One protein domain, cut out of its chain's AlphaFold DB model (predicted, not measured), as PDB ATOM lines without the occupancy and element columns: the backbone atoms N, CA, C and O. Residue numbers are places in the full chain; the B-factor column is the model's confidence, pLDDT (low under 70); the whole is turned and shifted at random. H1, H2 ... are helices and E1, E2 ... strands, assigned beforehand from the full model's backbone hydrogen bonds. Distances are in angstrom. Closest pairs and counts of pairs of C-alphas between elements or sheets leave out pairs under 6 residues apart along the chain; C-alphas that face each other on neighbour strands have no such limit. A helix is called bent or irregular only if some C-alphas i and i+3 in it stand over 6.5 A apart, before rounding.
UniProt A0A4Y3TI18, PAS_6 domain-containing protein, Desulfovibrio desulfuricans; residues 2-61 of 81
ATOM      1  N   ALA A   2      41.581  77.455  10.737       45.31
ATOM      2  CA  ALA A   2      41.881  76.661  11.927       45.31
ATOM      3  C   ALA A   2      41.015  77.139  13.099       45.31
ATOM      4  O   ALA A   2      40.877  78.339  13.332       45.31
ATOM      5  N   ASP A   3      40.405  76.167  13.758       44.09
ATOM      6  CA  ASP A   3      39.529  76.276  14.912       44.09
ATOM      7  C   ASP A   3      40.074  77.230  15.998       44.09
ATOM      8  O   ASP A   3      41.097  76.964  16.623       44.09
ATOM      9  N   LYS A   4      39.375  78.349  16.237       49.50
ATOM     10  CA  LYS A   4      39.611  79.274  17.364       49.50
ATOM     11  C   LYS A   4      38.783  78.872  18.600       49.50
ATOM     12  O   LYS A   4      38.322  79.741  19.334       49.50
ATOM     13  N   THR A   5      38.555  77.577  18.824       48.22
ATOM     14  CA  THR A   5      37.752  77.084  19.964       48.22
ATOM     15  C   THR A   5      38.606  76.473  21.074       48.22
ATOM     16  O   THR A   5      38.103  76.173  22.157       48.22
ATOM     17  N   THR A   6      39.922  76.366  20.893       49.00
ATOM     18  CA  THR A   6      40.818  76.021  22.000       49.00
ATOM     19  C   THR A   6      40.945  77.213  22.939       49.00
ATOM     20  O   THR A   6      41.845  78.039  22.824       49.00
ATOM     21  N   SER A   7      39.989  77.294  23.874       54.00
ATOM     22  CA  SER A   7      40.124  77.916  25.190       54.00
ATOM     23  C   SER A   7      41.604  77.971  25.547       54.00
ATOM     24  O   SER A   7      42.217  76.914  25.715       54.00
ATOM     25  N   CYS A   8      42.196  79.168  25.574       62.16
ATOM     26  CA  CYS A   8      43.614  79.338  25.859       62.16
ATOM     27  C   CYS A   8      43.834  79.012  27.343       62.16
ATOM     28  O   CYS A   8      43.890  79.882  28.205       62.16
ATOM     29  N   THR A   9      43.850  77.716  27.667       82.06
ATOM     30  CA  THR A   9      43.837  77.178  29.031       82.06
ATOM     31  C   THR A   9      45.014  77.710  29.833       82.06
ATOM     32  O   THR A   9      44.891  77.912  31.036       82.06
ATOM     33  N   ILE A  10      46.131  77.995  29.160       87.81
ATOM     34  CA  ILE A  10      47.339  78.500  29.795       87.81
ATOM     35  C   ILE A  10      47.221  79.970  30.236       87.81
ATOM     36  O   ILE A  10      47.714  80.322  31.301       87.81
ATOM     37  N   GLU A  11      46.487  80.818  29.503       88.06
ATOM     38  CA  GLU A  11      46.274  82.229  29.876       88.06
ATOM     39  C   GLU A  11      45.488  82.374  31.185       88.06
ATOM     40  O   GLU A  11      45.663  83.345  31.918       88.06
ATOM     41  N   ARG A  12      44.673  81.373  31.545       91.06
ATOM     42  CA  ARG A  12      43.960  81.346  32.831       91.06
ATOM     43  C   ARG A  12      44.904  81.292  34.038       91.06
ATOM     44  O   ARG A  12      44.491  81.657  35.135       91.06
ATOM     45  N   TYR A  13      46.154  80.872  33.850       92.62
ATOM     46  CA  TYR A  13      47.155  80.833  34.915       92.62
ATOM     47  C   TYR A  13      47.895  82.162  35.099       92.62
ATOM     48  O   TYR A  13      48.621  82.301  36.074       92.62
ATOM     49  N   VAL A  14      47.689  83.163  34.236       92.75
ATOM     50  CA  VAL A  14      48.277  84.506  34.408       92.75
ATOM     51  C   VAL A  14      47.988  85.107  35.794       92.75
ATOM     52  O   VAL A  14      48.951  85.433  36.479       92.75
ATOM     53  N   PRO A  15      46.732  85.189  36.286       94.69
ATOM     54  CA  PRO A  15      46.474  85.712  37.633       94.69
ATOM     55  C   PRO A  15      47.082  84.850  38.753       94.69
ATOM     56  O   PRO A  15      47.336  85.352  39.845       94.69
ATOM     57  N   LEU A  16      47.332  83.558  38.502       95.38
ATOM     58  CA  LEU A  16      48.013  82.691  39.465       95.38
ATOM     59  C   LEU A  16      49.497  83.061  39.596       95.38
ATOM     60  O   LEU A  16      50.031  82.973  40.694       95.38
ATOM     61  N   VAL A  17      50.149  83.500  38.515       95.88
ATOM     62  CA  VAL A  17      51.543  83.980  38.552       95.88
ATOM     63  C   VAL A  17      51.669  85.185  39.472       95.88
ATOM     64  O   VAL A  17      52.540  85.194  40.339       95.88
ATOM     65  N   ASP A  18      50.765  86.156  39.332       94.38
ATOM     66  CA  ASP A  18      50.754  87.354  40.176       94.38
ATOM     67  C   ASP A  18      50.498  86.988  41.647       94.38
ATOM     68  O   ASP A  18      51.197  87.464  42.543       94.38
ATOM     69  N   PHE A  19      49.544  86.083  41.901       96.94
ATOM     70  CA  PHE A  19      49.270  85.577  43.247       96.94
ATOM     71  C   PHE A  19      50.482  84.868  43.862       96.94
ATOM     72  O   PHE A  19      50.834  85.152  45.003       96.94
ATOM     73  N   LEU A  20      51.127  83.963  43.123       97.00
ATOM     74  CA  LEU A  20      52.292  83.222  43.609       97.00
ATOM     75  C   LEU A  20      53.482  84.150  43.861       97.00
ATOM     76  O   LEU A  20      54.151  83.984  44.873       97.00
ATOM     77  N   GLY A  21      53.716  85.144  43.001       96.25
ATOM     78  CA  GLY A  21      54.765  86.139  43.224       96.25
ATOM     79  C   GLY A  21      54.534  86.960  44.495       96.25
ATOM     80  O   GLY A  21      55.463  87.172  45.270       96.25
ATOM     81  N   ALA A  22      53.289  87.364  44.758       95.81
ATOM     82  CA  ALA A  22      52.942  88.065  45.994       95.81
ATOM     83  C   ALA A  22      53.015  87.153  47.232       95.81
ATOM     84  O   ALA A  22      53.446  87.588  48.296       95.81
ATOM     85  N   PHE A  23      52.592  85.893  47.103       97.25
ATOM     86  CA  PHE A  23      52.557  84.926  48.202       97.25
ATOM     87  C   PHE A  23      53.952  84.448  48.620       97.25
ATOM     88  O   PHE A  23      54.211  84.293  49.811       97.25
ATOM     89  N   LEU A  24      54.843  84.207  47.653       96.00
ATOM     90  CA  LEU A  24      56.214  83.754  47.904       96.00
ATOM     91  C   LEU A  24      57.145  84.896  48.344       96.00
ATOM     92  O   LEU A  24      58.182  84.624  48.943       96.00
ATOM     93  N   GLY A  25      56.765  86.152  48.090       93.75
ATOM     94  CA  GLY A  25      57.567  87.332  48.409       93.75
ATOM     95  C   GLY A  25      58.506  87.744  47.275       93.75
ATOM     96  O   GLY A  25      58.640  87.050  46.266       93.75
ATOM     97  N   GLU A  26      59.142  88.904  47.436       93.25
ATOM     98  CA  GLU A  26      59.943  89.544  46.385       93.25
ATOM     99  C   GLU A  26      61.176  88.731  45.966       93.25
ATOM    100  O   GLU A  26      61.556  88.792  44.804       93.25
ATOM    101  N   ASP A  27      61.715  87.891  46.852       94.31
ATOM    102  CA  ASP A  27      62.899  87.057  46.599       94.31
ATOM    103  C   ASP A  27      62.630  85.824  45.709       94.31
ATOM    104  O   ASP A  27      63.540  85.043  45.427       94.31
ATOM    105  N   CYS A  28      61.383  85.613  45.270       93.81
ATOM    106  CA  CYS A  28      60.993  84.480  44.430       93.81
ATOM    107  C   CYS A  28      60.432  84.932  43.079       93.81
ATOM    108  O   CYS A  28      59.390  85.579  43.017       93.81
ATOM    109  N   GLU A  29      61.067  84.513  41.982       94.44
ATOM    110  CA  GLU A  29      60.574  84.767  40.626       94.44
ATOM    111  C   GLU A  29      59.608  83.668  40.183       94.44
ATOM    112  O   GLU A  29      59.898  82.476  40.307       94.44
ATOM    113  N   VAL A  30      58.470  84.062  39.611       95.12
ATOM    114  CA  VAL A  30      57.488  83.123  39.055       95.12
ATOM    115  C   VAL A  30      57.282  83.441  37.585       95.12
ATOM    116  O   VAL A  30      56.894  84.554  37.240       95.12
ATOM    117  N   VAL A  31      57.513  82.456  36.714       93.69
ATOM    118  CA  VAL A  31      57.423  82.609  35.255       93.69
ATOM    119  C   VAL A  31      56.458  81.578  34.679       93.69
ATOM    120  O   VAL A  31      56.578  80.383  34.945       93.69
ATOM    121  N   LEU A  32      55.512  82.029  33.858       93.56
ATOM    122  CA  LEU A  32      54.613  81.164  33.098       93.56
ATOM    123  C   LEU A  32      55.089  81.065  31.652       93.56
ATOM    124  O   LEU A  32      55.080  82.063  30.931       93.56
ATOM    125  N   HIS A  33      55.459  79.855  31.235       91.75
ATOM    126  CA  HIS A  33      55.941  79.565  29.887       91.75
ATOM    127  C   HIS A  33      54.898  78.837  29.026       91.75
ATOM    128  O   HIS A  33      54.309  77.851  29.467       91.75
ATOM    129  N   ASP A  34      54.743  79.249  27.767       89.06
ATOM    130  CA  ASP A  34      54.157  78.449  26.693       89.06
ATOM    131  C   ASP A  34      55.254  77.698  25.932       89.06
ATOM    132  O   ASP A  34      55.935  78.237  25.060       89.06
ATOM    133  N   VAL A  35      55.409  76.413  26.239       84.81
ATOM    134  CA  VAL A  35      56.406  75.544  25.595       84.81
ATOM    135  C   VAL A  35      56.096  75.229  24.129       84.81
ATOM    136  O   VAL A  35      56.942  74.674  23.433       84.81
ATOM    137  N   ARG A  36      54.902  75.580  23.629       85.06
ATOM    138  CA  ARG A  36      54.545  75.428  22.207       85.06
ATOM    139  C   ARG A  36      55.173  76.522  21.343       85.06
ATOM    140  O   ARG A  36      55.256  76.349  20.131       85.06
ATOM    141  N   ASN A  37      55.593  77.631  21.956       80.19
ATOM    142  CA  ASN A  37      56.238  78.754  21.288       80.19
ATOM    143  C   ASN A  37      57.550  79.120  22.012       80.19
ATOM    144  O   ASN A  37      57.574  80.061  22.805       80.19
ATOM    145  N   PRO A  38      58.641  78.369  21.782       80.06
ATOM    146  CA  PRO A  38      59.889  78.534  22.527       80.06
ATOM    147  C   PRO A  38      60.552  79.908  22.334       80.06
ATOM    148  O   PRO A  38      61.210  80.380  23.260       80.06
ATOM    149  N   ASP A  39      60.349  80.570  21.189       81.38
ATOM    150  CA  ASP A  39      60.885  81.911  20.908       81.38
ATOM    151  C   ASP A  39      60.144  83.028  21.664       81.38
ATOM    152  O   ASP A  39      60.723  84.070  21.955       81.38
ATOM    153  N   ASN A  40      58.874  82.805  22.014       82.12
ATOM    154  CA  ASN A  40      58.010  83.757  22.719       82.12
ATOM    155  C   ASN A  40      57.308  83.052  23.886       82.12
ATOM    156  O   ASN A  40      56.079  83.010  23.980       82.12
ATOM    157  N   SER A  41      58.114  82.416  24.733       88.62
ATOM    158  CA  SER A  41      57.594  81.460  25.705       88.62
ATOM    159  C   SER A  41      56.994  82.146  26.931       88.62
ATOM    160  O   SER A  41      56.008  81.658  27.466       88.62
ATOM    161  N   VAL A  42      57.539  83.274  27.397       91.50
ATOM    162  CA  VAL A  42      57.072  83.898  28.647       91.50
ATOM    163  C   VAL A  42      55.727  84.603  28.449       91.50
ATOM    164  O   VAL A  42      55.663  85.694  27.888       91.50
ATOM    165  N   LEU A  43      54.649  84.032  28.983       91.19
ATOM    166  CA  LEU A  43      53.307  84.627  28.963       91.19
ATOM    167  C   LEU A  43      53.080  85.603  30.126       91.19
ATOM    168  O   LEU A  43      52.456  86.655  29.964       91.19
ATOM    169  N   ALA A  44      53.595  85.267  31.307       93.44
ATOM    170  CA  ALA A  44      53.515  86.098  32.502       93.44
ATOM    171  C   ALA A  44      54.742  85.903  33.391       93.44
ATOM    172  O   ALA A  44      55.375  84.848  33.365       93.44
ATOM    173  N   ILE A  45      55.078  86.943  34.152       94.81
ATOM    174  CA  ILE A  45      56.209  86.944  35.070       94.81
ATOM    175  C   ILE A  45      55.901  87.842  36.269       94.81
ATOM    176  O   ILE A  45      55.442  88.970  36.079       94.81
ATOM    177  N   ALA A  46      56.166  87.342  37.471       95.50
ATOM    178  CA  ALA A  46      56.138  88.097  38.719       95.50
ATOM    179  C   ALA A  46      57.549  88.148  39.317       95.50
ATOM    180  O   ALA A  46      58.321  87.202  39.157       95.50
ATOM    181  N   ASN A  47      57.875  89.257  39.990       94.06
ATOM    182  CA  ASN A  47      59.191  89.517  40.591       94.06
ATOM    183  C   ASN A  47      60.355  89.413  39.587       94.06
ATOM    184  O   ASN A  47      61.446  88.951  39.900       94.06
ATOM    185  N   ASN A  48      60.136  89.917  38.369       89.44
ATOM    186  CA  ASN A  48      61.082  89.854  37.250       89.44
ATOM    187  C   ASN A  48      62.398  90.632  37.456       89.44
ATOM    188  O   ASN A  48      63.211  90.713  36.539       89.44
ATOM    189  N   HIS A  49      62.588  91.263  38.614       89.81
ATOM    190  CA  HIS A  49      63.825  91.945  38.978       89.81
ATOM    191  C   HIS A  49      64.952  90.955  39.320       89.81
ATOM    192  O   HIS A  49      66.113  91.347  39.284       89.81
ATOM    193  N   ILE A  50      64.617  89.692  39.609       88.94
ATOM    194  CA  ILE A  50      65.582  88.637  39.938       88.94
ATOM    195  C   ILE A  50      66.371  88.224  38.693       88.94
ATOM    196  O   ILE A  50      67.599  88.263  38.705       88.94
ATOM    197  N   SER A  51      65.689  87.865  37.599       86.25
ATOM    198  CA  SER A  51      66.353  87.491  36.338       86.25
ATOM    199  C   SER A  51      66.479  88.643  35.334       86.25
ATOM    200  O   SER A  51      67.275  88.568  34.398       86.25
ATOM    201  N   GLY A  52      65.664  89.696  35.469       84.94
ATOM    202  CA  GLY A  52      65.523  90.759  34.468       84.94
ATOM    203  C   GLY A  52      64.687  90.368  33.241       84.94
ATOM    204  O   GLY A  52      64.590  91.155  32.289       84.94
ATOM    205  N   ARG A  53      64.076  89.172  33.226       85.31
ATOM    206  CA  ARG A  53      63.247  88.695  32.109       85.31
ATOM    207  C   ARG A  53      62.001  89.560  31.913       85.31
ATOM    208  O   ARG A  53      61.558  90.313  32.781       85.31
ATOM    209  N   ARG A  54      61.416  89.454  30.721       86.81
ATOM    210  CA  ARG A  54      60.189  90.163  30.339       86.81
ATOM    211  C   ARG A  54      59.232  89.206  29.646       86.81
ATOM    212  O   ARG A  54      59.644  88.161  29.144       86.81
ATOM    213  N   LYS A  55      57.955  89.590  29.599       87.00
ATOM    214  CA  LYS A  55      56.962  88.896  28.773       87.00
ATOM    215  C   LYS A  55      57.474  88.794  27.337       87.00
ATOM    216  O   LYS A  55      57.984  89.765  26.785       87.00
ATOM    217  N   GLY A  56      57.350  87.598  26.788       84.31
ATOM    218  CA  GLY A  56      57.813  87.207  25.472       84.31
ATOM    219  C   GLY A  56      59.297  86.900  25.326       84.31
ATOM    220  O   GLY A  56      59.774  86.732  24.210       84.31
ATOM    221  N   ALA A  57      60.036  86.792  26.433       83.94
ATOM    222  CA  ALA A  57      61.386  86.254  26.380       83.94
ATOM    223  C   ALA A  57      61.387  84.786  25.889       83.94
ATOM    224  O   ALA A  57      60.440  84.026  26.170       83.94
ATOM    225  N   PRO A  58      62.449  84.370  25.175       82.69
ATOM    226  CA  PRO A  58      62.611  82.985  24.761       82.69
ATOM    227  C   PRO A  58      62.764  82.070  25.982       82.69
ATOM    228  O   PRO A  58      63.125  82.509  27.074       82.69
ATOM    229  N   LEU A  59      62.471  80.783  25.798       75.00
ATOM    230  CA  LEU A  59      62.572  79.773  26.859       75.00
ATOM    231  C   LEU A  59      64.021  79.585  27.333       75.00
ATOM    232  O   LEU A  59      64.266  79.212  28.478       75.00
ATOM    233  N   THR A  60      64.979  79.834  26.443       69.94
ATOM    234  CA  THR A  60      66.402  79.667  26.715       69.94
ATOM    235  C   THR A  60      66.912  80.818  27.576       69.94
ATOM    236  O   THR A  60      67.134  81.927  27.097       69.94
ATOM    237  N   ASP A  61      67.160  80.523  28.848       60.31
ATOM    238  CA  ASP A  61      67.805  81.417  29.811       60.31
ATOM    239  C   ASP A  61      69.325  81.485  29.606       60.31
ATOM    240  O   ASP A  61      70.117  81.293  30.525       60.31
TER     241      ASP A  61
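AT A GLANCE: This is residues 2 to 61 of the 81 residues of the protein "PAS_6 domain-containing protein" of Desulfovibrio desulfuricans (UniProt A0A4Y3TI18). With little regular structure, this is one helix, H1, lying along a two-stranded hairpin, E1 and E2, while the unnamed residues 47 to 61 fold back on the side away from H1. Residues 2 to 9 stick out as a free tail. The printed part has 60 residues, 23 in named elements, mixed in class, in the order H1, E1, E2; it is only just compact, close to loose, with a radius of gyration of the C-alphas of 12.4 A, and flat, spanning 42 by 23 by 12 A.

HOW THE PARTS SIT: Look first at E1, residues 30 to 33, and E2, residues 42 to 46, an antiparallel hairpin at 173 degrees; N 32 and O 44 are 2.9 A apart, within hydrogen-bond range. From H1, residues 11 to 24, the closest C-alphas are Gly 21 to Ala 46 of E2, 5.1 A, and Gly 21 to Val 30 of E1, 5.8 A. In H1, 8 of 10 O i to N i+4 pairs are within range.

IN THESE COORDINATES: Find C-alpha 11 at (46.274, 82.229, 29.876); H1 runs 20.6 A from there, only just irregular, with C-alphas 12 and 15 7.0 A apart. E1 spans 10.0 A; E2 spans 11.0 A, ending at C-alpha 46, (56.138, 88.097, 38.719).

THE WHOLE: The C-alphas farthest apart, Ala 2 and Asp 27, are 41.9 A apart. The printed part has no cut and no long link between its elements. Residues 2 to 8 and 60 to 61 have pLDDT under 70.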